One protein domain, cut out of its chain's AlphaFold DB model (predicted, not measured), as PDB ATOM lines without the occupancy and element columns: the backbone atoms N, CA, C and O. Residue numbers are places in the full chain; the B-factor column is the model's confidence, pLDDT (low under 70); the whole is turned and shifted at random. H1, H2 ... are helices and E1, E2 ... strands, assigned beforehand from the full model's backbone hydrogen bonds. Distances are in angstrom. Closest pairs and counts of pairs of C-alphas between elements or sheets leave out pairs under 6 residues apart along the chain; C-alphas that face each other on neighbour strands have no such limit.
ATOM      1  N   TYR A   4     137.277  85.197 158.341       95.44
ATOM      2  CA  TYR A   4     137.858  86.393 158.927       95.44
ATOM      3  C   TYR A   4     138.454  86.054 160.288       95.44
ATOM      4  O   TYR A   4     137.812  85.402 161.111       95.44
ATOM      5  N   GLN A   5     139.680  86.508 160.516       95.88
ATOM      6  CA  GLN A   5     140.347  86.479 161.805       95.88
ATOM      7  C   GLN A   5     140.058  87.782 162.542       95.88
ATOM      8  O   GLN A   5     140.390  88.866 162.060       95.88
ATOM      9  N   TYR A   6     139.486  87.650 163.730       96.94
ATOM     10  CA  TYR A   6     139.282  88.735 164.672       96.94
ATOM     11  C   TYR A   6     140.407  88.687 165.699       96.94
ATOM     12  O   TYR A   6     140.681  87.625 166.262       96.94
ATOM     13  N   THR A   7     141.065  89.815 165.945       97.25
ATOM     14  CA  THR A   7     142.129  89.939 166.954       97.25
ATOM     15  C   THR A   7     141.856  91.154 167.824       97.25
ATOM     16  O   THR A   7     141.714  92.261 167.307       97.25
ATOM     17  N   LYS A   8     141.764  90.951 169.140       97.38
ATOM     18  CA  LYS A   8     141.503  92.021 170.104       97.38
ATOM     19  C   LYS A   8     142.622  93.059 170.050       97.38
ATOM     20  O   LYS A   8     143.790  92.704 170.185       97.38
ATOM     21  N   ILE A   9     142.255  94.327 169.889       97.38
ATOM     22  CA  ILE A   9     143.200  95.457 169.861       97.38
ATOM     23  C   ILE A   9     142.905  96.523 170.919       97.38
ATOM     24  O   ILE A   9     143.782  97.320 171.239       97.38
ATOM     25  N   PHE A  10     141.691  96.547 171.469       97.44
ATOM     26  CA  PHE A  10     141.296  97.490 172.510       97.44
ATOM     27  C   PHE A  10     140.133  96.909 173.321       97.44
ATOM     28  O   PHE A  10     139.303  96.186 172.773       97.44
ATOM     29  N   GLU A  11     140.070  97.204 174.614       96.06
ATOM     30  CA  GLU A  11     139.030  96.711 175.521       96.06
ATOM     31  C   GLU A  11     138.718  97.777 176.563       96.06
ATOM     32  O   GLU A  11     139.632  98.409 177.094       96.06
ATOM     33  N   VAL A  12     137.432  97.935 176.868       95.75
ATOM     34  CA  VAL A  12     136.947  98.780 177.961       95.75
ATOM     35  C   VAL A  12     135.900  98.037 178.783       95.75
ATOM     36  O   VAL A  12     135.235  97.109 178.299       95.75
ATOM     37  N   ASP A  13     135.748  98.457 180.035       94.50
ATOM     38  CA  ASP A  13     134.645  97.994 180.871       94.50
ATOM     39  C   ASP A  13     133.328  98.545 180.324       94.50
ATOM     40  O   ASP A  13     133.228  99.713 179.940       94.50
ATOM     41  N   ALA A  14     132.307  97.699 180.306       95.44
ATOM     42  CA  ALA A  14     130.979  98.079 179.860       95.44
ATOM     43  C   ALA A  14     129.921  97.352 180.686       95.44
ATOM     44  O   ALA A  14     130.158  96.263 181.209       95.44
ATOM     45  N   ARG A  15     128.719  97.911 180.797       94.75
ATOM     46  CA  ARG A  15     127.614  97.238 181.480       94.75
ATOM     47  C   ARG A  15     126.312  97.393 180.724       94.75
ATOM     48  O   ARG A  15     125.877  98.495 180.434       94.75
ATOM     49  N   GLY A  16     125.710  96.258 180.401       94.44
ATOM     50  CA  GLY A  16     124.450  96.201 179.680       94.44
ATOM     51  C   GLY A  16     123.237  96.233 180.607       94.44
ATOM     52  O   GLY A  16     123.344  96.430 181.822       94.44
ATOM     53  N   GLY A  17     122.080  95.931 180.024       93.75
ATOM     54  CA  GLY A  17     120.911  95.496 180.777       93.75
ATOM     55  C   GLY A  17     121.149  94.160 181.490       93.75
ATOM     56  O   GLY A  17     122.199  93.524 181.353       93.75
ATOM     57  N   LEU A  18     120.151  93.696 182.229       92.75
ATOM     58  CA  LEU A  18     120.204  92.417 182.941       92.75
ATOM     59  C   LEU A  18     119.671  91.276 182.066       92.75
ATOM     60  O   LEU A  18     118.775  91.477 181.251       92.75
ATOM     61  N   SER A  19     120.194  90.067 182.238       92.19
ATOM     62  CA  SER A  19     119.687  88.872 181.560       92.19
ATOM     63  C   SER A  19     118.216  88.619 181.903       92.19
ATOM     64  O   SER A  19     117.716  89.029 182.958       92.19
ATOM     65  N   LYS A  20     117.506  87.915 181.013       90.81
ATOM     66  CA  LYS A  20     116.084  87.589 181.219       90.81
ATOM     67  C   LYS A  20     115.880  86.819 182.519       90.81
ATOM     68  O   LYS A  20     114.904  87.049 183.220       90.81
ATOM     69  N   GLU A  21     116.814  85.931 182.832       88.94
ATOM     70  CA  GLU A  21     116.801  85.089 184.018       88.94
ATOM     71  C   GLU A  21     117.003  85.892 185.303       88.94
ATOM     72  O   GLU A  21     116.376  85.583 186.312       88.94
ATOM     73  N   THR A  22     117.846  86.925 185.289       89.06
ATOM     74  CA  THR A  22     117.992  87.829 186.440       89.06
ATOM     75  C   THR A  22     116.730  88.670 186.634       89.06
ATOM     76  O   THR A  22     116.239  88.795 187.755       89.06
ATOM     77  N   ILE A  23     116.158  89.200 185.547       89.31
ATOM     78  CA  ILE A  23     114.933  90.014 185.599       89.31
ATOM     79  C   ILE A  23     113.746  89.193 186.117       89.31
ATOM     80  O   ILE A  23     113.010  89.663 186.980       89.31
ATOM     81  N   SER A  24     113.563  87.960 185.635       87.31
ATOM     82  CA  SER A  24     112.431  87.117 186.042       87.31
ATOM     83  C   SER A  24     112.483  86.703 187.516       87.31
ATOM     84  O   SER A  24     111.439  86.462 188.118       87.31
ATOM     85  N   LYS A  25     113.681  86.637 188.109       85.38
ATOM     86  CA  LYS A  25     113.886  86.268 189.517       85.38
ATOM     87  C   LYS A  25     113.673  87.412 190.499       85.38
ATOM     88  O   LYS A  25     113.421  87.151 191.671       85.38
ATOM     89  N   ILE A  26     113.798  88.660 190.052       84.19
ATOM     90  CA  ILE A  26     113.651  89.843 190.902       84.19
ATOM     91  C   ILE A  26     112.470  90.649 190.347       84.19
ATOM     92  O   ILE A  26     112.678  91.552 189.534       84.19
ATOM     93  N   PRO A  27     111.222  90.356 190.774       78.75
ATOM     94  CA  PRO A  27     110.008  90.900 190.154       78.75
ATOM     95  C   PRO A  27     109.989  92.425 190.035       78.75
ATOM     96  O   PRO A  27     109.482  92.965 189.052       78.75
ATOM     97  N   ARG A  28     110.609  93.126 190.997       85.94
ATOM     98  CA  ARG A  28     110.737  94.587 190.980       85.94
ATOM     99  C   ARG A  28     111.417  95.101 189.705       85.94
ATOM    100  O   ARG A  28     110.990  96.108 189.154       85.94
ATOM    101  N   LEU A  29     112.419  94.385 189.191       84.94
ATOM    102  CA  LEU A  29     113.167  94.796 188.000       84.94
ATOM    103  C   LEU A  29     112.301  94.739 186.737       84.94
ATOM    104  O   LEU A  29     112.403  95.614 185.881       84.94
ATOM    105  N   ALA A  30     111.404  93.755 186.643       82.56
ATOM    106  CA  ALA A  30     110.426  93.697 185.560       82.56
ATOM    107  C   ALA A  30     109.430  94.866 185.648       82.56
ATOM    108  O   ALA A  30     109.153  95.509 184.638       82.56
ATOM    109  N   THR A  31     108.944  95.196 186.853       83.50
ATOM    110  CA  THR A  31     108.027  96.335 187.054       83.50
ATOM    111  C   THR A  31     108.682  97.695 186.805       83.50
ATOM    112  O   THR A  31     108.009  98.627 186.375       83.50
ATOM    113  N   GLU A  32     109.995  97.810 187.017       86.31
ATOM    114  CA  GLU A  32     110.787  99.013 186.711       86.31
ATOM    115  C   GLU A  32     111.126  99.125 185.209       86.31
ATOM    116  O   GLU A  32     111.595 100.162 184.738       86.31
ATOM    117  N   GLY A  33     110.803  98.089 184.424       85.62
ATOM    118  CA  GLY A  33     110.975  98.070 182.975       85.62
ATOM    119  C   GLY A  33     112.396  97.734 182.529       85.62
ATOM    120  O   GLY A  33     112.794  98.150 181.441       85.62
ATOM    121  N   HIS A  34     113.178  97.021 183.346       89.56
ATOM    122  CA  HIS A  34     114.487  96.529 182.924       89.56
ATOM    123  C   HIS A  34     114.339  95.478 181.825       89.56
ATOM    124  O   HIS A  34     113.518  94.564 181.913       89.56
ATOM    125  N   THR A  35     115.193  95.579 180.810       92.06
ATOM    126  CA  THR A  35     115.286  94.610 179.719       92.06
ATOM    127  C   THR A  35     116.736  94.188 179.495       92.06
ATOM    128  O   THR A  35     117.656  94.951 179.810       92.06
ATOM    129  N   PRO A  36     116.971  92.991 178.933       94.00
ATOM    130  CA  PRO A  36     118.299  92.606 178.479       94.00
ATOM    131  C   PRO A  36     118.786  93.500 177.350       94.00
ATOM    132  O   PRO A  36     117.990  93.975 176.540       94.00
ATOM    133  N   THR A  37     120.106  93.637 177.255       95.12
ATOM    134  CA  THR A  37     120.751  94.191 176.060       95.12
ATOM    135  C   THR A  37     120.442  93.275 174.886       95.12
ATOM    136  O   THR A  37     120.664  92.060 174.970       95.12
ATOM    137  N   ARG A  38     119.906  93.823 173.796       94.75
ATOM    138  CA  ARG A  38     119.479  93.006 172.660       94.75
ATOM    139  C   ARG A  38     120.683  92.436 171.908       94.75
ATOM    140  O   ARG A  38     121.463  93.185 171.332       94.75
ATOM    141  N   SER A  39     120.798  91.110 171.850       94.69
ATOM    142  CA  SER A  39     121.830  90.462 171.039       94.69
ATOM    143  C   SER A  39     121.587  90.637 169.537       94.69
ATOM    144  O   SER A  39     120.452  90.786 169.064       94.69
ATOM    145  N   GLY A  40     122.674  90.611 168.772       93.94
ATOM    146  CA  GLY A  40     122.650  90.735 167.322       93.94
ATOM    147  C   GLY A  40     123.796  91.574 166.780       93.94
ATOM    148  O   GLY A  40     124.667  92.025 167.514       93.94
ATOM    149  N   ARG A  41     123.769  91.781 165.467       94.06
ATOM    150  CA  ARG A  41     124.754  92.556 164.722       94.06
ATOM    151  C   ARG A  41     124.078  93.804 164.171       94.06
ATOM    152  O   ARG A  41     123.008  93.708 163.569       94.06
ATOM    153  N   PHE A  42     124.676  94.953 164.432       96.00
ATOM    154  CA  PHE A  42     124.109  96.268 164.165       96.00
ATOM    155  C   PHE A  42     125.173  97.187 163.574       96.00
ATOM    156  O   PHE A  42     126.368  96.932 163.713       96.00
ATOM    157  N   THR A  43     124.740  98.288 162.974       96.50
ATOM    158  CA  THR A  43     125.624  99.298 162.389       96.50
ATOM    159  C   THR A  43     125.435 100.624 163.120       96.50
ATOM    160  O   THR A  43     124.305 101.055 163.358       96.50
ATOM    161  N   ILE A  44     126.532 101.290 163.495       96.94
ATOM    162  CA  ILE A  44     126.485 102.609 164.137       96.94
ATOM    163  C   ILE A  44     125.889 103.629 163.164       96.94
ATOM    164  O   ILE A  44     126.416 103.859 162.074       96.94
ATOM    165  N   LEU A  45     124.815 104.285 163.593       96.62
ATOM    166  CA  LEU A  45     124.100 105.305 162.834       96.62
ATOM    167  C   LEU A  45     124.657 106.705 163.096       96.62
ATOM    168  O   LEU A  45     124.970 107.440 162.158       96.62
ATOM    169  N   THR A  46     124.771 107.075 164.371       96.44
ATOM    170  CA  THR A  46     125.174 108.414 164.815       96.44
ATOM    171  C   THR A  46     125.933 108.356 166.130       96.44
ATOM    172  O   THR A  46     125.698 107.475 166.958       96.44
ATOM    173  N   ILE A  47     126.795 109.351 166.327       97.38
ATOM    174  CA  ILE A  47     127.481 109.632 167.586       97.38
ATOM    175  C   ILE A  47     127.213 111.095 167.907       97.38
ATOM    176  O   ILE A  47     127.654 111.980 167.177       97.38
ATOM    177  N   GLU A  48     126.415 111.344 168.938       96.00
ATOM    178  CA  GLU A  48     125.911 112.682 169.246       96.00
ATOM    179  C   GLU A  48     125.457 112.794 170.702       96.00
ATOM    180  O   GLU A  48     125.198 111.793 171.377       96.00
ATOM    181  N   LYS A  49     125.297 114.034 171.173       95.50
ATOM    182  CA  LYS A  49     124.580 114.322 172.418       95.50
ATOM    183  C   LYS A  49     123.117 113.940 172.237       95.50
ATOM    184  O   LYS A  49     122.414 114.571 171.448       95.50
ATOM    185  N   HIS A  50     122.663 112.915 172.953       94.94
ATOM    186  CA  HIS A  50     121.284 112.468 172.830       94.94
ATOM    187  C   HIS A  50     120.323 113.557 173.305       94.94
ATOM    188  O   HIS A  50     120.505 114.142 174.372       94.94
ATOM    189  N   VAL A  51     119.253 113.765 172.544       93.50
ATOM    190  CA  VAL A  51     118.070 114.479 173.011       93.50
ATOM    191  C   VAL A  51     116.851 113.610 172.748       93.50
ATOM    192  O   VAL A  51     116.655 113.127 171.632       93.50
ATOM    193  N   GLY A 135     124.369 111.123 179.163       95.75
ATOM    194  CA  GLY A 135     125.662 111.749 179.402       95.75
ATOM    195  C   GLY A 135     126.140 112.652 178.262       95.75
ATOM    196  O   GLY A 135     125.339 113.201 177.495       95.75
ATOM    197  N   HIS A 136     127.456 112.852 178.155       97.31
ATOM    198  CA  HIS A 136     128.022 113.785 177.180       97.31
ATOM    199  C   HIS A 136     127.981 113.275 175.734       97.31
ATOM    200  O   HIS A 136     128.056 114.089 174.807       97.31
ATOM    201  N   VAL A 137     127.848 111.962 175.524       97.00
ATOM    202  CA  VAL A 137     127.800 111.351 174.195       97.00
ATOM    203  C   VAL A 137     127.028 110.034 174.205       97.00
ATOM    204  O   VAL A 137     127.122 109.225 175.123       97.00
ATOM    205  N   SER A 138     126.291 109.801 173.121       96.81
ATOM    206  CA  SER A 138     125.584 108.553 172.861       96.81
ATOM    207  C   SER A 138     125.924 108.017 171.473       96.81
ATOM    208  O   SER A 138     126.067 108.782 170.515       96.81
ATOM    209  N   VAL A 139     126.009 106.696 171.355       98.00
ATOM    210  CA  VAL A 139     126.167 105.963 170.097       98.00
ATOM    211  C   VAL A 139     124.855 105.251 169.801       98.00
ATOM    212  O   VAL A 139     124.444 104.357 170.545       98.00
ATOM    213  N   LYS A 140     124.201 105.649 168.708       96.81
ATOM    214  CA  LYS A 140     122.967 105.024 168.212       96.81
ATOM    215  C   LYS A 140     123.313 104.024 167.118       96.81
ATOM    216  O   LYS A 140     124.188 104.304 166.297       96.81
ATOM    217  N   TYR A 141     122.600 102.908 167.053       96.75
ATOM    218  CA  TYR A 141     122.810 101.884 166.032       96.75
ATOM    219  C   TYR A 141     121.487 101.294 165.533       96.75
ATOM    220  O   TYR A 141     120.441 101.416 166.174       96.75
ATOM    221  N   PHE A 142     121.528 100.693 164.348       96.50
ATOM    222  CA  PHE A 142     120.371 100.098 163.682       96.50
ATOM    223  C   PHE A 142     120.677  98.676 163.222       96.50
ATOM    224  O   PHE A 142     121.838  98.295 163.044       96.50
ATOM    225  N   ARG A 143     119.627  97.880 163.029       95.19
ATOM    226  CA  ARG A 143     119.741  96.560 162.414       95.19
ATOM    227  C   ARG A 143     119.850  96.718 160.901       95.19
ATOM    228  O   ARG A 143     118.845  96.965 160.244       95.19
ATOM    229  N   ASP A 144     121.058  96.529 160.393       90.75
ATOM    230  CA  ASP A 144     121.367  96.539 158.966       90.75
ATOM    231  C   ASP A 144     121.041  95.168 158.351       90.75
ATOM    232  O   ASP A 144     121.767  94.185 158.529       90.75
ATOM    233  N   THR A 145     119.880  95.068 157.710       88.88
ATOM    234  CA  THR A 145     119.329  93.783 157.244       88.88
ATOM    235  C   THR A 145     119.874  93.368 155.885       88.88
ATOM    236  O   THR A 145     119.990  92.171 155.612       88.88
ATOM    237  N   ASN A 146     120.231  94.340 155.045       88.69
ATOM    238  CA  ASN A 146     120.764  94.112 153.703       88.69
ATOM    239  C   ASN A 146     122.299  94.244 153.638       88.69
ATOM    240  O   ASN A 146     122.885  93.943 152.597       88.69
ATOM    241  N   ARG A 147     122.938  94.606 154.759       86.69
ATOM    242  CA  ARG A 147     124.390  94.712 154.953       86.69
ATOM    243  C   ARG A 147     125.036  95.801 154.089       86.69
ATOM    244  O   ARG A 147     126.200  95.660 153.711       86.69
ATOM    245  N   ASN A 148     124.298  96.860 153.744       87.69
ATOM    246  CA  ASN A 148     124.808  97.971 152.930       87.69
ATOM    247  C   ASN A 148     125.418  99.116 153.770       87.69
ATOM    248  O   ASN A 148     125.985 100.050 153.202       87.69
ATOM    249  N   GLY A 149     125.321  99.057 155.103       86.56
ATOM    250  CA  GLY A 149     125.825 100.077 156.025       86.56
ATOM    251  C   GLY A 149     125.004 101.371 156.062       86.56
ATOM    252  O   GLY A 149     125.425 102.348 156.690       86.56
ATOM    253  N   ILE A 150     123.849 101.408 155.399       89.00
ATOM    254  CA  ILE A 150     122.979 102.572 155.225       89.00
ATOM    255  C   ILE A 150     121.637 102.274 155.877       89.00
ATOM    256  O   ILE A 150     120.980 101.303 155.541       89.00
ATOM    257  N   PHE A 151     121.199 103.166 156.763       93.19
ATOM    258  CA  PHE A 151     119.885 103.031 157.374       93.19
ATOM    259  C   PHE A 151     118.766 103.282 156.355       93.19
ATOM    260  O   PHE A 151     118.498 104.428 155.976       93.19
ATOM    261  N   ASP A 152     118.077 102.214 155.968       91.06
ATOM    262  CA  ASP A 152     116.933 102.254 155.064       91.06
ATOM    263  C   ASP A 152     115.625 102.459 155.849       91.06
ATOM    264  O   ASP A 152     114.994 101.520 156.356       91.06
ATOM    265  N   LYS A 153     115.181 103.721 155.943       89.81
ATOM    266  CA  LYS A 153     113.969 104.105 156.691       89.81
ATOM    267  C   LYS A 153     112.754 103.275 156.255       89.81
ATOM    268  O   LYS A 153     112.368 103.281 155.090       89.81
ATOM    269  N   GLY A 154     112.110 102.616 157.220       87.69
ATOM    270  CA  GLY A 154     110.917 101.788 157.001       87.69
ATOM    271  C   GLY A 154     111.210 100.336 156.609       87.69
ATOM    272  O   GLY A 154     110.288  99.527 156.607       87.69
ATOM    273  N   LYS A 155     112.471  99.995 156.322       89.19
ATOM    274  CA  LYS A 155     112.930  98.610 156.127       89.19
ATOM    275  C   LYS A 155     113.719  98.101 157.326       89.19
ATOM    276  O   LYS A 155     113.689  96.913 157.623       89.19
ATOM    277  N   GLU A 156     114.395  99.012 158.015       92.31
ATOM    278  CA  GLU A 156     115.315  98.688 159.097       92.31
ATOM    279  C   GLU A 156     114.883  99.284 160.431       92.31
ATOM    280  O   GLU A 156     114.153 100.277 160.508       92.31
ATOM    281  N   GLU A 157     115.350  98.654 161.504       90.00
ATOM    282  CA  GLU A 157     114.995  99.004 162.873       90.00
ATOM    283  C   GLU A 157     116.113  99.835 163.511       90.00
ATOM    284  O   GLU A 157     117.239  99.354 163.657       90.00
ATOM    285  N   ILE A 158     115.794 101.058 163.950       90.25
ATOM    286  CA  ILE A 158     116.637 101.779 164.913       90.25
ATOM    287  C   ILE A 158     116.451 101.104 166.264       90.25
ATOM    288  O   ILE A 158     115.332 101.025 166.771       90.25
ATOM    289  N   ILE A 159     117.547 100.638 166.852       91.56
ATOM    290  CA  ILE A 159     117.494 100.005 168.162       91.56
ATOM    291  C   ILE A 159     117.307 101.095 169.218       91.56
ATOM    292  O   ILE A 159     117.932 102.154 169.163       91.56
ATOM    293  N   SER A 160     116.412 100.847 170.172       87.31
ATOM    294  CA  SER A 160     116.150 101.749 171.302       87.31
ATOM    295  C   SER A 160     117.288 101.798 172.322       87.31
ATOM    296  O   SER A 160     117.250 102.620 173.233       87.31
ATOM    297  N   ASP A 161     118.255 100.896 172.188       92.38
ATOM    298  CA  ASP A 161     119.411 100.744 173.057       92.38
ATOM    299  C   ASP A 161     120.569 101.583 172.498       92.38
ATOM    300  O   ASP A 161     120.789 101.660 171.287       92.38
ATOM    301  N   PHE A 162     121.333 102.202 173.392       95.56
ATOM    302  CA  PHE A 162     122.452 103.084 173.060       95.56
ATOM    303  C   PHE A 162     123.729 102.570 173.717       95.56
ATOM    304  O   PHE A 162     123.655 101.875 174.728       95.56
ATOM    305  N   ILE A 163     124.899 102.939 173.193       98.00
ATOM    306  CA  ILE A 163     126.121 102.969 174.015       98.00
ATOM    307  C   ILE A 163     126.246 104.384 174.558       98.00
ATOM    308  O   ILE A 163     126.252 105.323 173.763       98.00
ATOM    309  N   HIS A 164     126.294 104.565 175.871       97.75
ATOM    310  CA  HIS A 164     126.351 105.900 176.464       97.75
ATOM    311  C   HIS A 164     126.952 105.883 177.869       97.75
ATOM    312  O   HIS A 164     127.244 104.831 178.435       97.75
ATOM    313  N   THR A 165     127.135 107.069 178.426       96.81
ATOM    314  CA  THR A 165     127.550 107.307 179.810       96.81
ATOM    315  C   THR A 165     126.341 107.725 180.651       96.81
ATOM    316  O   THR A 165     125.275 108.024 180.110       96.81
ATOM    317  N   THR A 166     126.472 107.753 181.978       94.88
ATOM    318  CA  THR A 166     125.391 108.196 182.877       94.88
ATOM    319  C   THR A 166     125.827 109.405 183.713       94.88
ATOM    320  O   THR A 166     127.020 109.533 183.991       94.88
ATOM    321  N   PRO A 167     124.909 110.286 184.164       95.12
ATOM    322  CA  PRO A 167     125.279 111.449 184.975       95.12
ATOM    323  C   PRO A 167     126.158 111.143 186.204       95.12
ATOM    324  O   PRO A 167     127.130 111.868 186.421       95.12
ATOM    325  N   PRO A 168     125.899 110.076 186.990       93.94
ATOM    326  CA  PRO A 168     126.788 109.706 188.092       93.94
ATOM    327  C   PRO A 168     128.202 109.321 187.636       93.94
ATOM    328  O   PRO A 168     129.171 109.720 188.283       93.94
ATOM    329  N   ASP A 169     128.330 108.585 186.525       95.12
ATOM    330  CA  ASP A 169     129.634 108.183 185.980       95.12
ATOM    331  C   ASP A 169     130.414 109.407 185.471       95.12
ATOM    332  O   ASP A 169     131.607 109.534 185.727       95.12
ATOM    333  N   GLU A 170     129.731 110.354 184.824       96.44
ATOM    334  CA  GLU A 170     130.297 111.637 184.377       96.44
ATOM    335  C   GLU A 170     130.827 112.468 185.546       96.44
ATOM    336  O   GLU A 170     131.948 112.983 185.505       96.44
ATOM    337  N   ALA A 171     130.038 112.568 186.617       94.94
ATOM    338  CA  ALA A 171     130.443 113.260 187.828       94.94
ATOM    339  C   ALA A 171     131.690 112.593 188.436       94.94
ATOM    340  O   ALA A 171     132.688 113.268 188.700       94.94
ATOM    341  N   GLN A 172     131.680 111.266 188.591       94.69
ATOM    342  CA  GLN A 172     132.816 110.527 189.138       94.69
ATOM    343  C   GLN A 172     134.071 110.654 188.261       94.69
ATOM    344  O   GLN A 172     135.161 110.857 188.800       94.69
ATOM    345  N   THR A 173     133.951 110.610 186.929       95.62
ATOM    346  CA  THR A 173     135.085 110.864 186.025       95.62
ATOM    347  C   THR A 173     135.622 112.284 186.198       95.62
ATOM    348  O   THR A 173     136.837 112.460 186.297       95.62
ATOM    349  N   ALA A 174     134.757 113.300 186.301       93.75
ATOM    350  CA  ALA A 174     135.192 114.677 186.539       93.75
ATOM    351  C   ALA A 174     135.982 114.807 187.854       93.75
ATOM    352  O   ALA A 174     137.040 115.445 187.889       93.75
ATOM    353  N   TYR A 175     135.521 114.143 188.917       94.44
ATOM    354  CA  TYR A 175     136.238 114.076 190.188       94.44
ATOM    355  C   TYR A 175     137.591 113.370 190.053       94.44
ATOM    356  O   TYR A 175     138.603 113.899 190.520       94.44
ATOM    357  N   ASN A 176     137.628 112.204 189.405       95.06
ATOM    358  CA  ASN A 176     138.855 111.435 189.215       95.06
ATOM    359  C   ASN A 176     139.889 112.250 188.432       95.06
ATOM    360  O   ASN A 176     141.033 112.369 188.867       95.06
ATOM    361  N   ASN A 177     139.470 112.897 187.342       92.94
ATOM    362  CA  ASN A 177     140.331 113.737 186.513       92.94
ATOM    363  C   ASN A 177     140.883 114.936 187.302       92.94
ATOM    364  O   ASN A 177     142.091 115.176 187.286       92.94
ATOM    365  N   ARG A 178     140.034 115.655 188.057       91.81
ATOM    366  CA  ARG A 178     140.464 116.799 188.883       91.81
ATOM    367  C   ARG A 178     141.491 116.398 189.943       91.81
ATOM    368  O   ARG A 178     142.445 117.132 190.182       91.81
ATOM    369  N   ASN A 179     141.292 115.242 190.573       93.31
ATOM    370  CA  ASN A 179     142.128 114.769 191.678       93.31
ATOM    371  C   ASN A 179     143.231 113.792 191.239       93.31
ATOM    372  O   ASN A 179     143.919 113.239 192.094       93.31
ATOM    373  N   LYS A 180     143.406 113.572 189.927       93.94
ATOM    374  CA  LYS A 180     144.368 112.616 189.347       93.94
ATOM    375  C   LYS A 180     144.235 111.199 189.928       93.94
ATOM    376  O   LYS A 180     145.234 110.529 190.186       93.94
ATOM    377  N   GLN A 181     143.003 110.754 190.161       93.50
ATOM    378  CA  GLN A 181     142.706 109.415 190.662       93.50
ATOM    379  C   GLN A 181     142.478 108.418 189.516       93.50
ATOM    380  O   GLN A 181     142.082 108.826 188.422       93.50
ATOM    381  N   PRO A 182     142.701 107.112 189.750       90.06
ATOM    382  CA  PRO A 182     142.359 106.075 188.783       90.06
ATOM    383  C   PRO A 182     140.869 106.080 188.428       90.06
ATOM    384  O   PRO A 182     140.021 106.352 189.279       90.06
ATOM    385  N   ASP A 183     140.548 105.703 187.190       86.00
ATOM    386  CA  ASP A 183     139.173 105.671 186.681       86.00
ATOM    387  C   ASP A 183     138.412 104.398 187.113       86.00
ATOM    388  O   ASP A 183     138.030 103.526 186.319       86.00
ATOM    389  N   ASN A 184     138.241 104.269 188.431       86.62
ATOM    390  CA  ASN A 184     137.624 103.126 189.101       86.62
ATOM    391  C   ASN A 184     136.120 103.352 189.298       86.62
ATOM    392  O   ASN A 184     135.634 103.488 190.418       86.62
ATOM    393  N   ILE A 185     135.384 103.408 188.190       90.94
ATOM    394  CA  ILE A 185     133.932 103.613 188.196       90.94
ATOM    395  C   ILE A 185     133.209 102.269 188.121       90.94
ATOM    396  O   ILE A 185     133.416 101.479 187.196       90.94
ATOM    397  N   ALA A 186     132.334 102.019 189.093       90.19
ATOM    398  CA  ALA A 186     131.458 100.857 189.100       90.19
ATOM    399  C   ALA A 186     130.193 101.147 188.278       90.19
ATOM    400  O   ALA A 186     129.195 101.622 188.813       90.19
ATOM    401  N   LEU A 187     130.232 100.820 186.982       93.25
ATOM    402  CA  LEU A 187     129.102 101.025 186.070       93.25
ATOM    403  C   LEU A 187     127.828 100.350 186.597       93.25
ATOM    404  O   LEU A 187     127.857  99.185 187.015       93.25
ATOM    405  N   SER A 188     126.705 101.065 186.542       90.44
ATOM    406  CA  SER A 188     125.370 100.558 186.881       90.44
ATOM    407  C   SER A 188     124.750  99.780 185.714       90.44
ATOM    408  O   SER A 188     125.117  99.987 184.557       90.44
ATOM    409  N   TYR A 189     123.855  98.830 186.005       89.88
ATOM    410  CA  TYR A 189     123.105  98.131 184.954       89.88
ATOM    411  C   TYR A 189     122.023  99.046 184.374       89.88
ATOM    412  O   TYR A 189     121.521  99.942 185.053       89.88
ATOM    413  N   SER A 190     121.660  98.816 183.116       90.69
ATOM    414  CA  SER A 190     120.752  99.686 182.365       90.69
ATOM    415  C   SER A 190     119.351  99.075 182.178       90.69
ATOM    416  O   SER A 190     119.039  97.981 182.660       90.69
ATOM    417  N   HIS A 191     118.505  99.778 181.420       91.19
ATOM    418  CA  HIS A 191     117.246  99.268 180.866       91.19
ATOM    419  C   HIS A 191     117.425  98.759 179.418       91.19
ATOM    420  O   HIS A 191     116.557  98.976 178.583       91.19
ATOM    421  N   GLY A 192     118.579  98.160 179.096       92.31
ATOM    422  CA  GLY A 192     118.900  97.606 177.770       92.31
ATOM    423  C   GLY A 192     120.091  98.272 177.073       92.31
ATOM    424  O   GLY A 192     120.764  97.634 176.274       92.31
ATOM    425  N   CYS A 193     120.420  99.518 177.422       96.00
ATOM    426  CA  CYS A 193     121.593 100.225 176.899       96.00
ATOM    427  C   CYS A 193     122.931  99.629 177.382       96.00
ATOM    428  O   CYS A 193     122.989  98.892 178.364       96.00
ATOM    429  N   ILE A 194     124.027  99.982 176.720       97.69
ATOM    430  CA  ILE A 194     125.393  99.641 177.117       97.69
ATOM    431  C   ILE A 194     126.018 100.882 177.757       97.69
ATOM    432  O   ILE A 194     126.353 101.846 177.072       97.69
ATOM    433  N   HIS A 195     126.179 100.861 179.073       97.81
ATOM    434  CA  HIS A 195     126.908 101.884 179.805       97.81
ATOM    435  C   HIS A 195     128.414 101.660 179.681       97.81
ATOM    436  O   HIS A 195     128.887 100.526 179.777       97.81
ATOM    437  N   VAL A 196     129.166 102.738 179.498       97.62
ATOM    438  CA  VAL A 196     130.635 102.762 179.445       97.62
ATOM    439  C   VAL A 196     131.148 103.965 180.230       97.62
ATOM    440  O   VAL A 196     130.403 104.915 180.473       97.62
ATOM    441  N   LYS A 197     132.421 103.943 180.635       97.56
ATOM    442  CA  LYS A 197     133.033 105.084 181.330       97.56
ATOM    443  C   LYS A 197     133.236 106.262 180.360       97.56
ATOM    444  O   LYS A 197     133.608 106.016 179.208       97.56
ATOM    445  N   PRO A 198     133.076 107.520 180.806       97.38
ATOM    446  CA  PRO A 198     133.275 108.703 179.963       97.38
ATOM    447  C   PRO A 198     134.623 108.751 179.232       97.38
ATOM    448  O   PRO A 198     134.657 108.839 178.009       97.38
ATOM    449  N   ASN A 199     135.738 108.559 179.941       97.00
ATOM    450  CA  ASN A 199     137.058 108.561 179.301       97.00
ATOM    451  C   ASN A 199     137.235 107.414 178.284       97.00
ATOM    452  O   ASN A 199     138.061 107.502 177.376       97.00
ATOM    453  N   ASP A 200     136.512 106.306 178.448       97.69
ATOM    454  CA  ASP A 200     136.637 105.127 177.594       97.69
ATOM    455  C   ASP A 200     135.814 105.262 176.308       97.69
ATOM    456  O   ASP A 200     136.306 104.894 175.237       97.69
ATOM    457  N   ILE A 201     134.613 105.854 176.366       97.88
ATOM    458  CA  ILE A 201     133.859 106.193 175.149       97.88
ATOM    459  C   ILE A 201     134.589 107.253 174.318       97.88
ATOM    460  O   ILE A 201     134.660 107.119 173.096       97.88
ATOM    461  N   ASP A 202     135.237 108.221 174.970       98.06
ATOM    462  CA  ASP A 202     136.075 109.216 174.299       98.06
ATOM    463  C   ASP A 202     137.256 108.573 173.567       98.06
ATOM    464  O   ASP A 202     137.531 108.908 172.412       98.06
ATOM    465  N   LYS A 203     137.943 107.603 174.186       98.00
ATOM    466  CA  LYS A 203     139.008 106.824 173.524       98.00
ATOM    467  C   LYS A 203     138.479 106.010 172.347       98.00
ATOM    468  O   LYS A 203     139.141 105.941 171.314       98.00
ATOM    469  N   LEU A 204     137.307 105.383 172.474       98.12
ATOM    470  CA  LEU A 204     136.695 104.638 171.370       98.12
ATOM    471  C   LEU A 204     136.404 105.558 170.176       98.12
ATOM    472  O   LEU A 204     136.688 105.188 169.038       98.12
ATOM    473  N   ILE A 205     135.873 106.755 170.425       97.88
ATOM    474  CA  ILE A 205     135.539 107.730 169.380       97.88
ATOM    475  C   ILE A 205     136.809 108.341 168.775       97.88
ATOM    476  O   ILE A 205     136.982 108.310 167.558       97.88
ATOM    477  N   SER A 206     137.720 108.858 169.604       97.81
ATOM    478  CA  SER A 206     138.950 109.533 169.154       97.81
ATOM    479  C   SER A 206     139.896 108.619 168.373       97.81
ATOM    480  O   SER A 206     140.482 109.059 167.386       97.81
ATOM    481  N   ASN A 207     139.983 107.332 168.729       97.44
ATOM    482  CA  ASN A 207     140.754 106.342 167.967       97.44
ATOM    483  C   ASN A 207     140.031 105.867 166.688       97.44
ATOM    484  O   ASN A 207     140.544 105.024 165.953       97.44
ATOM    485  N   GLY A 208     138.818 106.364 166.419       96.25
ATOM    486  CA  GLY A 208     138.000 105.974 165.273       96.25
ATOM    487  C   GLY A 208     137.397 104.571 165.383       96.25
ATOM    488  O   GLY A 208     136.889 104.055 164.381       96.25
ATOM    489  N   TYR A 209     137.438 103.955 166.568       97.19
ATOM    490  CA  TYR A 209     136.843 102.645 166.838       97.19
ATOM    491  C   TYR A 209     135.319 102.703 166.884       97.19
ATOM    492  O   TYR A 209     134.664 101.804 166.369       97.19
ATOM    493  N   ALA A 210     134.758 103.796 167.403       96.06
ATOM    494  CA  ALA A 210     133.347 104.128 167.295       96.06
ATOM    495  C   ALA A 210     133.165 105.283 166.297       96.06
ATOM    496  O   ALA A 210     133.539 106.421 166.565       96.06
ATOM    497  N   ARG A 211     132.575 104.988 165.133       95.31
ATOM    498  CA  ARG A 211     132.145 105.978 164.128       95.31
ATOM    499  C   ARG A 211     130.977 105.427 163.314       95.31
ATOM    500  O   ARG A 211     130.767 104.216 163.289       95.31
ATOM    501  N   LYS A 212     130.240 106.304 162.625       95.12
ATOM    502  CA  LYS A 212     129.156 105.900 161.714       95.12
ATOM    503  C   LYS A 212     129.632 104.816 160.735       95.12
ATOM    504  O   LYS A 212     130.713 104.939 160.163       95.12
ATOM    505  N   GLY A 213     128.821 103.777 160.555       93.81
ATOM    506  CA  GLY A 213     129.101 102.648 159.668       93.81
ATOM    507  C   GLY A 213     129.921 101.515 160.294       93.81
ATOM    508  O   GLY A 213     130.024 100.456 159.684       93.81
ATOM    509  N   ILE A 214     130.488 101.689 161.495       95.25
ATOM    510  CA  ILE A 214     131.140 100.575 162.202       95.25
ATOM    511  C   ILE A 214     130.094  99.576 162.680       95.25
ATOM    512  O   ILE A 214     129.027  99.962 163.164       95.25
ATOM    513  N   ILE A 215     130.429  98.295 162.564       96.44
ATOM    514  CA  ILE A 215     129.606  97.211 163.080       96.44
ATOM    515  C   ILE A 215     129.810  97.081 164.589       96.44
ATOM    516  O   ILE A 215     130.941  97.088 165.081       96.44
ATOM    517  N   ILE A 216     128.699  96.927 165.304       95.88
ATOM    518  CA  ILE A 216     128.659  96.436 166.674       95.88
ATOM    519  C   ILE A 216     127.938  95.092 166.726       95.88
ATOM    520  O   ILE A 216     126.794  94.961 166.290       95.88
ATOM    521  N   GLU A 217     128.591  94.094 167.305       95.75
ATOM    522  CA  GLU A 217     127.998  92.801 167.606       95.75
ATOM    523  C   GLU A 217     127.791  92.644 169.111       95.75
ATOM    524  O   GLU A 217     128.728  92.660 169.907       95.75
ATOM    525  N   ILE A 218     126.537  92.492 169.507       95.69
ATOM    526  CA  ILE A 218     126.138  92.226 170.881       95.69
ATOM    527  C   ILE A 218     125.949  90.721 171.022       95.69
ATOM    528  O   ILE A 218     125.024  90.135 170.446       95.69
ATOM    529  N   HIS A 219     126.825  90.103 171.804       94.25
ATOM    530  CA  HIS A 219     126.789  88.671 172.065       94.25
ATOM    531  C   HIS A 219     125.657  88.309 173.036       94.25
ATOM    532  O   HIS A 219     125.231  89.140 173.844       94.25
ATOM    533  N   PRO A 220     125.145  87.067 172.990       92.62
ATOM    534  CA  PRO A 220     124.268  86.548 174.033       92.62
ATOM    535  C   PRO A 220     124.940  86.580 175.413       92.62
ATOM    536  O   PRO A 220     126.161  86.496 175.525       92.62
ATOM    537  N   TYR A 221     124.130  86.631 176.471       89.75
ATOM    538  CA  TYR A 221     124.622  86.536 177.845       89.75
ATOM    539  C   TYR A 221     125.299  85.183 178.071       89.75
ATOM    540  O   TYR A 221     124.672  84.135 177.908       89.75
ATOM    541  N   SER A 222     126.559  85.212 178.493       79.06
ATOM    542  CA  SER A 222     127.324  84.024 178.864       79.06
ATOM    543  C   SER A 222     127.801  84.125 180.313       79.06
ATOM    544  O   SER A 222     128.018  85.210 180.855       79.06
ATOM    545  N   ALA A 223     127.956  82.970 180.962       60.31
ATOM    546  CA  ALA A 223     128.503  82.873 182.317       60.31
ATOM    547  C   ALA A 223     130.047  82.946 182.346       60.31
ATOM    548  O   ALA A 223     130.650  82.893 183.415       60.31
ATOM    549  N   THR A 224     130.698  83.041 181.182       58.38
ATOM    550  CA  THR A 224     132.156  83.073 181.039       58.38
ATOM    551  C   THR A 224     132.630  84.423 180.508       58.38
ATOM    552  O   THR A 224     132.300  84.834 179.400       58.38
ATOM    553  N   LEU A 225     133.463  85.082 181.317       59.22
ATOM    554  CA  LEU A 225     134.044  86.417 181.112       59.22
ATOM    555  C   LEU A 225     135.111  86.488 180.007       59.22
ATOM    556  O   LEU A 225     135.627  87.565 179.716       59.22
ATOM    557  N   ASN A 226     135.475  85.356 179.404       65.69
ATOM    558  CA  ASN A 226     136.586  85.302 178.463       65.69
ATOM    559  C   ASN A 226     136.111  85.708 177.078       65.69
ATOM    560  O   ASN A 226     135.983  84.880 176.177       65.69
ATOM    561  N   ALA A 227     135.872  87.005 176.919       82.38
ATOM    562  CA  ALA A 227     135.833  87.585 175.600       82.38
ATOM    563  C   ALA A 227     137.155  87.220 174.890       82.38
ATOM    564  O   ALA A 227     138.244  87.498 175.414       82.38
ATOM    565  N   PRO A 228     137.089  86.495 173.765       89.38
ATOM    566  CA  PRO A 228     138.245  85.807 173.213       89.38
ATOM    567  C   PRO A 228     139.316  86.811 172.789       89.38
ATOM    568  O   PRO A 228     139.008  87.845 172.209       89.38
ATOM    569  N   VAL A 229     140.596  86.507 173.009       93.06
ATOM    570  CA  VAL A 229     141.683  87.341 172.455       93.06
ATOM    571  C   VAL A 229     141.632  87.337 170.926       93.06
ATOM    572  O   VAL A 229     141.930  88.342 170.282       93.06
ATOM    573  N   SER A 230     141.220  86.215 170.335       94.69
ATOM    574  CA  SER A 230     141.058  86.079 168.894       94.69
ATOM    575  C   SER A 230     140.066  84.966 168.553       94.69
ATOM    576  O   SER A 230     139.931  84.021 169.332       94.69
ATOM    577  N   PHE A 231     139.383  85.065 167.413       94.06
ATOM    578  CA  PHE A 231     138.463  84.034 166.923       94.06
ATOM    579  C   PHE A 231     138.286  84.109 165.400       94.06
ATOM    580  O   PHE A 231     138.648  85.104 164.769       94.06
ATOM    581  N   LEU A 232     137.729  83.045 164.819       94.12
ATOM    582  CA  LEU A 232     137.362  82.983 163.406       94.12
ATOM    583  C   LEU A 232     135.861  83.215 163.234       94.12
ATOM    584  O   LEU A 232     135.065  82.675 163.997       94.12
ATOM    585  N   SER A 233     135.482  83.955 162.196       91.94
ATOM    586  CA  SER A 233     134.088  84.124 161.779       91.94
ATOM    587  C   SER A 233     133.954  84.021 160.260       91.94
ATOM    588  O   SER A 233     134.904  84.279 159.519       91.94
ATOM    589  N   ASN A 234     132.767  83.637 159.792       91.25
ATOM    590  CA  ASN A 234     132.410  83.687 158.370       91.25
ATOM    591  C   ASN A 234     131.904  85.080 157.953       91.25
ATOM    592  O   ASN A 234     131.837  85.379 156.762       91.25
ATOM    593  N   ASP A 235     131.568  85.929 158.926       88.50
ATOM    594  CA  ASP A 235     131.137  87.308 158.726       88.50
ATOM    595  C   ASP A 235     132.250  88.267 159.174       88.50
ATOM    596  O   ASP A 235     132.930  88.027 160.175       88.50
ATOM    597  N   GLY A 236     132.444  89.363 158.441       86.19
ATOM    598  CA  GLY A 236     133.369  90.420 158.836       86.19
ATOM    599  C   GLY A 236     133.446  91.574 157.852       86.19
ATOM    600  O   GLY A 236     133.340  91.387 156.640       86.19
ATOM    601  N   SER A 237     133.630  92.767 158.405       84.00
ATOM    602  CA  SER A 237     133.815  94.033 157.713       84.00
ATOM    603  C   SER A 237     135.104  94.685 158.207       84.00
ATOM    604  O   SER A 237     135.347  94.828 159.404       84.00
ATOM    605  N   GLN A 238     135.982  95.037 157.273       77.44
ATOM    606  CA  GLN A 238     137.264  95.654 157.599       77.44
ATOM    607  C   GLN A 238     137.117  97.154 157.907       77.44
ATOM    608  O   GLN A 238     136.207  97.803 157.390       77.44
ATOM    609  N   PRO A 239     138.055  97.746 158.673       90.00
ATOM    610  CA  PRO A 239     139.230  97.109 159.287       90.00
ATOM    611  C   PRO A 239     139.005  96.605 160.721       90.00
ATOM    612  O   PRO A 239     139.842  95.859 161.235       90.00
ATOM    613  N   HIS A 240     137.912  96.997 161.377       96.12
ATOM    614  CA  HIS A 240     137.625  96.630 162.762       96.12
ATOM    615  C   HIS A 240     136.134  96.680 163.085       96.12
ATOM    616  O   HIS A 240     135.360  97.360 162.411       96.12
ATOM    617  N   GLU A 241     135.768  96.010 164.174       96.81
ATOM    618  CA  GLU A 241     134.402  95.931 164.687       96.81
ATOM    619  C   GLU A 241     134.373  96.018 166.213       96.81
ATOM    620  O   GLU A 241     135.345  95.665 166.891       96.81
ATOM    621  N   LEU A 242     133.245  96.485 166.749       97.25
ATOM    622  CA  LEU A 242     132.957  96.483 168.178       97.25
ATOM    623  C   LEU A 242     132.189  95.222 168.553       97.25
ATOM    624  O   LEU A 242     131.235  94.847 167.884       97.25
ATOM    625  N   HIS A 243     132.556  94.598 169.663       97.06
ATOM    626  CA  HIS A 243     131.833  93.463 170.214       97.06
ATOM    627  C   HIS A 243     131.545  93.709 171.687       97.06
ATOM    628  O   HIS A 243     132.460  93.976 172.467       97.06
ATOM    629  N   PHE A 244     130.278  93.608 172.072       96.19
ATOM    630  CA  PHE A 244     129.865  93.674 173.465       96.19
ATOM    631  C   PHE A 244     129.570  92.272 173.993       96.19
ATOM    632  O   PHE A 244     128.721  91.562 173.453       96.19
ATOM    633  N   PHE A 245     130.260  91.895 175.066       94.75
ATOM    634  CA  PHE A 245     130.068  90.641 175.787       94.75
ATOM    635  C   PHE A 245     129.396  90.943 177.129       94.75
ATOM    636  O   PHE A 245     130.091  91.313 178.085       94.75
ATOM    637  N   PRO A 246     128.058  90.840 177.225       92.88
ATOM    638  CA  PRO A 246     127.369  90.988 178.497       92.88
ATOM    639  C   PRO A 246     127.667  89.793 179.409       92.88
ATOM    640  O   PRO A 246     127.608  88.638 178.988       92.88
ATOM    641  N   MET A 247     127.951  90.069 180.682       87.75
ATOM    642  CA  MET A 247     128.263  89.033 181.663       87.75
ATOM    643  C   MET A 247     127.006  88.592 182.406       87.75
ATOM    644  O   MET A 247     126.336  89.410 183.033       87.75
ATOM    645  N   LYS A 248     126.735  87.287 182.415       85.44
ATOM    646  CA  LYS A 248     125.759  86.673 183.319       85.44
ATOM    647  C   LYS A 248     126.423  86.324 184.650       85.44
ATOM    648  O   LYS A 248     127.549  85.825 184.658       85.44
ATOM    649  N   SER A 249     125.742  86.554 185.770       80.31
ATOM    650  CA  SER A 249     126.256  86.113 187.072       80.31
ATOM    651  C   SER A 249     126.364  84.584 187.129       80.31
ATOM    652  O   SER A 249     125.428  83.870 186.766       80.31
ATOM    653  N   THR A 250     127.505  84.076 187.603       73.00
ATOM    654  CA  THR A 250     127.703  82.647 187.902       73.00
ATOM    655  C   THR A 250     127.043  82.246 189.221       73.00
ATOM    656  O   THR A 250     126.614  81.106 189.376       73.00
ATOM    657  N   ASP A 251     126.916  83.192 190.155       75.12
ATOM    658  CA  ASP A 251     126.117  83.047 191.367       75.12
ATOM    659  C   ASP A 251     124.670  83.432 191.053       75.12
ATOM    660  O   ASP A 251     124.356  84.597 190.794       75.12
ATOM    661  N   MET A 252     123.779  82.445 191.095       64.38
ATOM    662  CA  MET A 252     122.362  82.630 190.792       64.38
ATOM    663  C   MET A 252     121.619  83.556 191.766       64.38
ATOM    664  O   MET A 252     120.473  83.899 191.465       64.38
ATOM    665  N   ASN A 253     122.244  83.949 192.883       71.31
ATOM    666  CA  ASN A 253     121.709  84.881 193.879       71.31
ATOM    667  C   ASN A 253     122.229  86.320 193.712       71.31
ATOM    668  O   ASN A 253     121.853  87.203 194.485       71.31
ATOM    669  N   ARG A 254     123.098  86.578 192.729       78.56
ATOM    670  CA  ARG A 254     123.642  87.911 192.440       78.56
ATOM    671  C   ARG A 254     123.116  88.440 191.114       78.56
ATOM    672  O   ARG A 254     122.834  87.681 190.191       78.56
ATOM    673  N   VAL A 255     123.013  89.764 191.025       84.31
ATOM    674  CA  VAL A 255     122.735  90.446 189.757       84.31
ATOM    675  C   VAL A 255     123.892  90.258 188.780       84.31
ATOM    676  O   VAL A 255     125.043  90.090 189.185       84.31
ATOM    677  N   ASP A 256     123.575  90.330 187.490       85.25
ATOM    678  CA  ASP A 256     124.550  90.212 186.409       85.25
ATOM    679  C   ASP A 256     125.701  91.223 186.533       85.25
ATOM    680  O   ASP A 256     125.533  92.360 187.002       85.25
ATOM    681  N   GLY A 257     126.889  90.767 186.134       84.56
ATOM    682  CA  GLY A 257     128.152  91.475 186.320       84.56
ATOM    683  C   GLY A 257     128.419  92.563 185.279       84.56
ATOM    684  O   GLY A 257     127.579  92.894 184.441       84.56
ATOM    685  N   GLN A 258     129.624  93.130 185.344       87.38
ATOM    686  CA  GLN A 258     130.143  93.992 184.282       87.38
ATOM    687  C   GLN A 258     130.571  93.134 183.087       87.38
ATOM    688  O   GLN A 258     131.189  92.084 183.254       87.38
ATOM    689  N   GLY A 259     130.213  93.578 181.885       91.88
ATOM    690  CA  GLY A 259     130.658  92.994 180.627       91.88
ATOM    691  C   GLY A 259     131.892  93.704 180.072       91.88
ATOM    692  O   GLY A 259     132.518  94.534 180.734       91.88
ATOM    693  N   LYS A 260     132.224  93.390 178.820       94.25
ATOM    694  CA  LYS A 260     133.343  94.005 178.093       94.25
ATOM    695  C   LYS A 260     132.891  94.504 176.732       94.25
ATOM    696  O   LYS A 260     132.211  93.775 176.010       94.25
ATOM    697  N   LEU A 261     133.287  95.724 176.380       96.31
ATOM    698  CA  LEU A 261     133.175  96.249 175.022       96.31
ATOM    699  C   LEU A 261     134.567  96.226 174.391       96.31
ATOM    700  O   LEU A 261     135.511  96.821 174.911       96.31
ATOM    701  N   ILE A 262     134.700  95.487 173.296       97.25
ATOM    702  CA  ILE A 262     135.991  95.122 172.717       97.25
ATOM    703  C   ILE A 262     136.047  95.537 171.264       97.25
ATOM    704  O   ILE A 262     135.109  95.306 170.508       97.25
ATOM    705  N   VAL A 263     137.181  96.101 170.867       98.06
ATOM    706  CA  VAL A 263     137.504  96.345 169.468       98.06
ATOM    707  C   VAL A 263     138.334  95.179 168.955       98.06
ATOM    708  O   VAL A 263     139.411  94.883 169.486       98.06
ATOM    709  N   TYR A 264     137.857  94.551 167.888       97.94
ATOM    710  CA  TYR A 264     138.608  93.547 167.151       97.94
ATOM    711  C   TYR A 264     139.052  94.105 165.810       97.94
ATOM    712  O   TYR A 264     138.239  94.600 165.035       97.94
ATOM    713  N   LYS A 265     140.340  93.960 165.506       97.44
ATOM    714  CA  LYS A 265     140.838  94.067 164.137       97.44
ATOM    715  C   LYS A 265     140.318  92.876 163.340       97.44
ATOM    716  O   LYS A 265     140.458  91.741 163.793       97.44
ATOM    717  N   VAL A 266     139.795  93.133 162.147       96.62
ATOM    718  CA  VAL A 266     139.274  92.112 161.234       96.62
ATOM    719  C   VAL A 266     140.249  91.928 160.077       96.62
ATOM    720  O   VAL A 266     140.529  92.861 159.327       96.62
ATOM    721  N   SER A 267     140.772  90.714 159.920       95.25
ATOM    722  CA  SER A 267     141.674  90.345 158.824       95.25
ATOM    723  C   SER A 267     141.028  89.248 157.989       95.25
ATOM    724  O   SER A 267     140.606  88.228 158.526       95.25
ATOM    725  N   LYS A 268     140.927  89.446 156.673       93.44
ATOM    726  CA  LYS A 268     140.408  88.411 155.773       93.44
ATOM    727  C   LYS A 268     141.487  87.344 155.587       93.44
ATOM    728  O   LYS A 268     142.624  87.687 155.277       93.44
ATOM    729  N   LEU A 269     141.133  86.084 155.803       89.88
ATOM    730  CA  LEU A 269     141.996  84.946 155.515       89.88
ATOM    731  C   LEU A 269     141.789  84.539 154.054       89.88
ATOM    732  O   LEU A 269     140.647  84.474 153.587       89.88
ATOM    733  N   ASN A 270     142.903  84.329 153.353       79.38
ATOM    734  CA  ASN A 270     142.927  83.840 151.976       79.38
ATOM    735  C   ASN A 270     142.649  82.338 151.924       79.38
ATOM    736  O   ASN A 270     143.113  81.627 152.845       79.38
TER     737      ASN A 270
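What this domain is: This is residues 4 to 51 and 135 to 270 of the 270 residues of an uncharacterized protein of Chitinophaga sp. ysch24 (UniProt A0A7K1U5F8). A closed barrel of eight strands makes the core, with H4 packed on its outside and H3 beyond H4, crosswise to it. The short helices H1 and H2 make a small corner set off from the barrel, and E7 is a ninth strand, paired onto E1 outside the ring. The printed part has 184 residues, with four named helices and nine named strands in the order E1 H1 H2 E2 E3 E4 H3 E5 H4 E6 E7 E8 E9; the barrel's pairing is mixed, and the class is mixed, helices and strands. The whole is compact, with a radius of gyration of the C-alphas of 16.4 A, and rounded, spanning 46 by 41 by 35 A.

How they stand to each other: Round the barrel run E1, residues 4 to 15, E5, residues 194 to 196, E4, residues 157 to 164, E3, residues 138 to 143, E2, residues 40 to 48, E6, residues 215 to 218, E8, residues 240 to 245, E9, residues 259 to 269, and back to E1. E5 and E4 are parallel, with N 194 and O 162 2.8 A apart, and so are E6 and E8, with N 217 and O 242 2.8 A apart. The other pairs of the ring are antiparallel, with these atoms within hydrogen-bond range: N 15 and O 195 for E1 and E5, 2.8 A; N 139 and O 163 for the hairpin E3 and E4, 2.8 A; N 45 and O 140 for E2 and E3, 2.8 A; N 42 and O 216 for E2 and E6, 2.8 A; N 243 and O 262 for the hairpin E8 and E9, 2.8 A; N 5 and O 267 for E1 and E9, 2.8 A. E7, residues 230 to 233, is antiparallel to E1, with N 4 and O 233 2.8 A apart. H4, residues 198 to 206, is on the barrel, outside it, at a height over the sheet of 7.8 A. H3, residues 167 to 179, touches H4 with residues 169 to 173 alone, about perpendicular at 89 degrees; the closest C-alphas, of Glu 170 and Pro 198, are 6.1 A apart. E4, H3 and E5 form a strand-helix-strand unit, two parallel neighbour strands with a helix between, and its crossover is right-handed. H1, residues 20 to 25, and H2, residues 27 to 31, are not on the barrel; they only just touch, only at the corner by their link, with 3 pairs of C-alphas within 8 A, the closest being those of Ile 23 and Leu 29 at 5.6 A. In H1, H2, H3 and H4 every O i to N i+4 pair is within hydrogen-bond range.

Where its parts are: E1 begins at C-alpha 4, (137.858, 86.393, 158.927), measures 27.0 A and bends by 81 degrees at residue 12. E2 measures 22.3 A and bends by 56 degrees at residue 45; E4 measures 19.0 A and bends by 58 degrees at residue 160. H3 measures 18.4 A. E9, 28.7 A long, ends at C-alpha 269, (141.996, 84.946, 155.515).

The domain as a whole: The two C-alphas farthest apart, of Arg 28 and Asn 270, are 51.7 A apart. Residues 52 to 134 are not printed, and C-alphas 51 and 135 are 10.3 A apart across this cut. The long links are E3 to E4, H3 to E5, E6 to E7 and E8 to E9. The mean pLDDT of the printed part is 91.5; residues 223 to 226 and residue 252 are under 70.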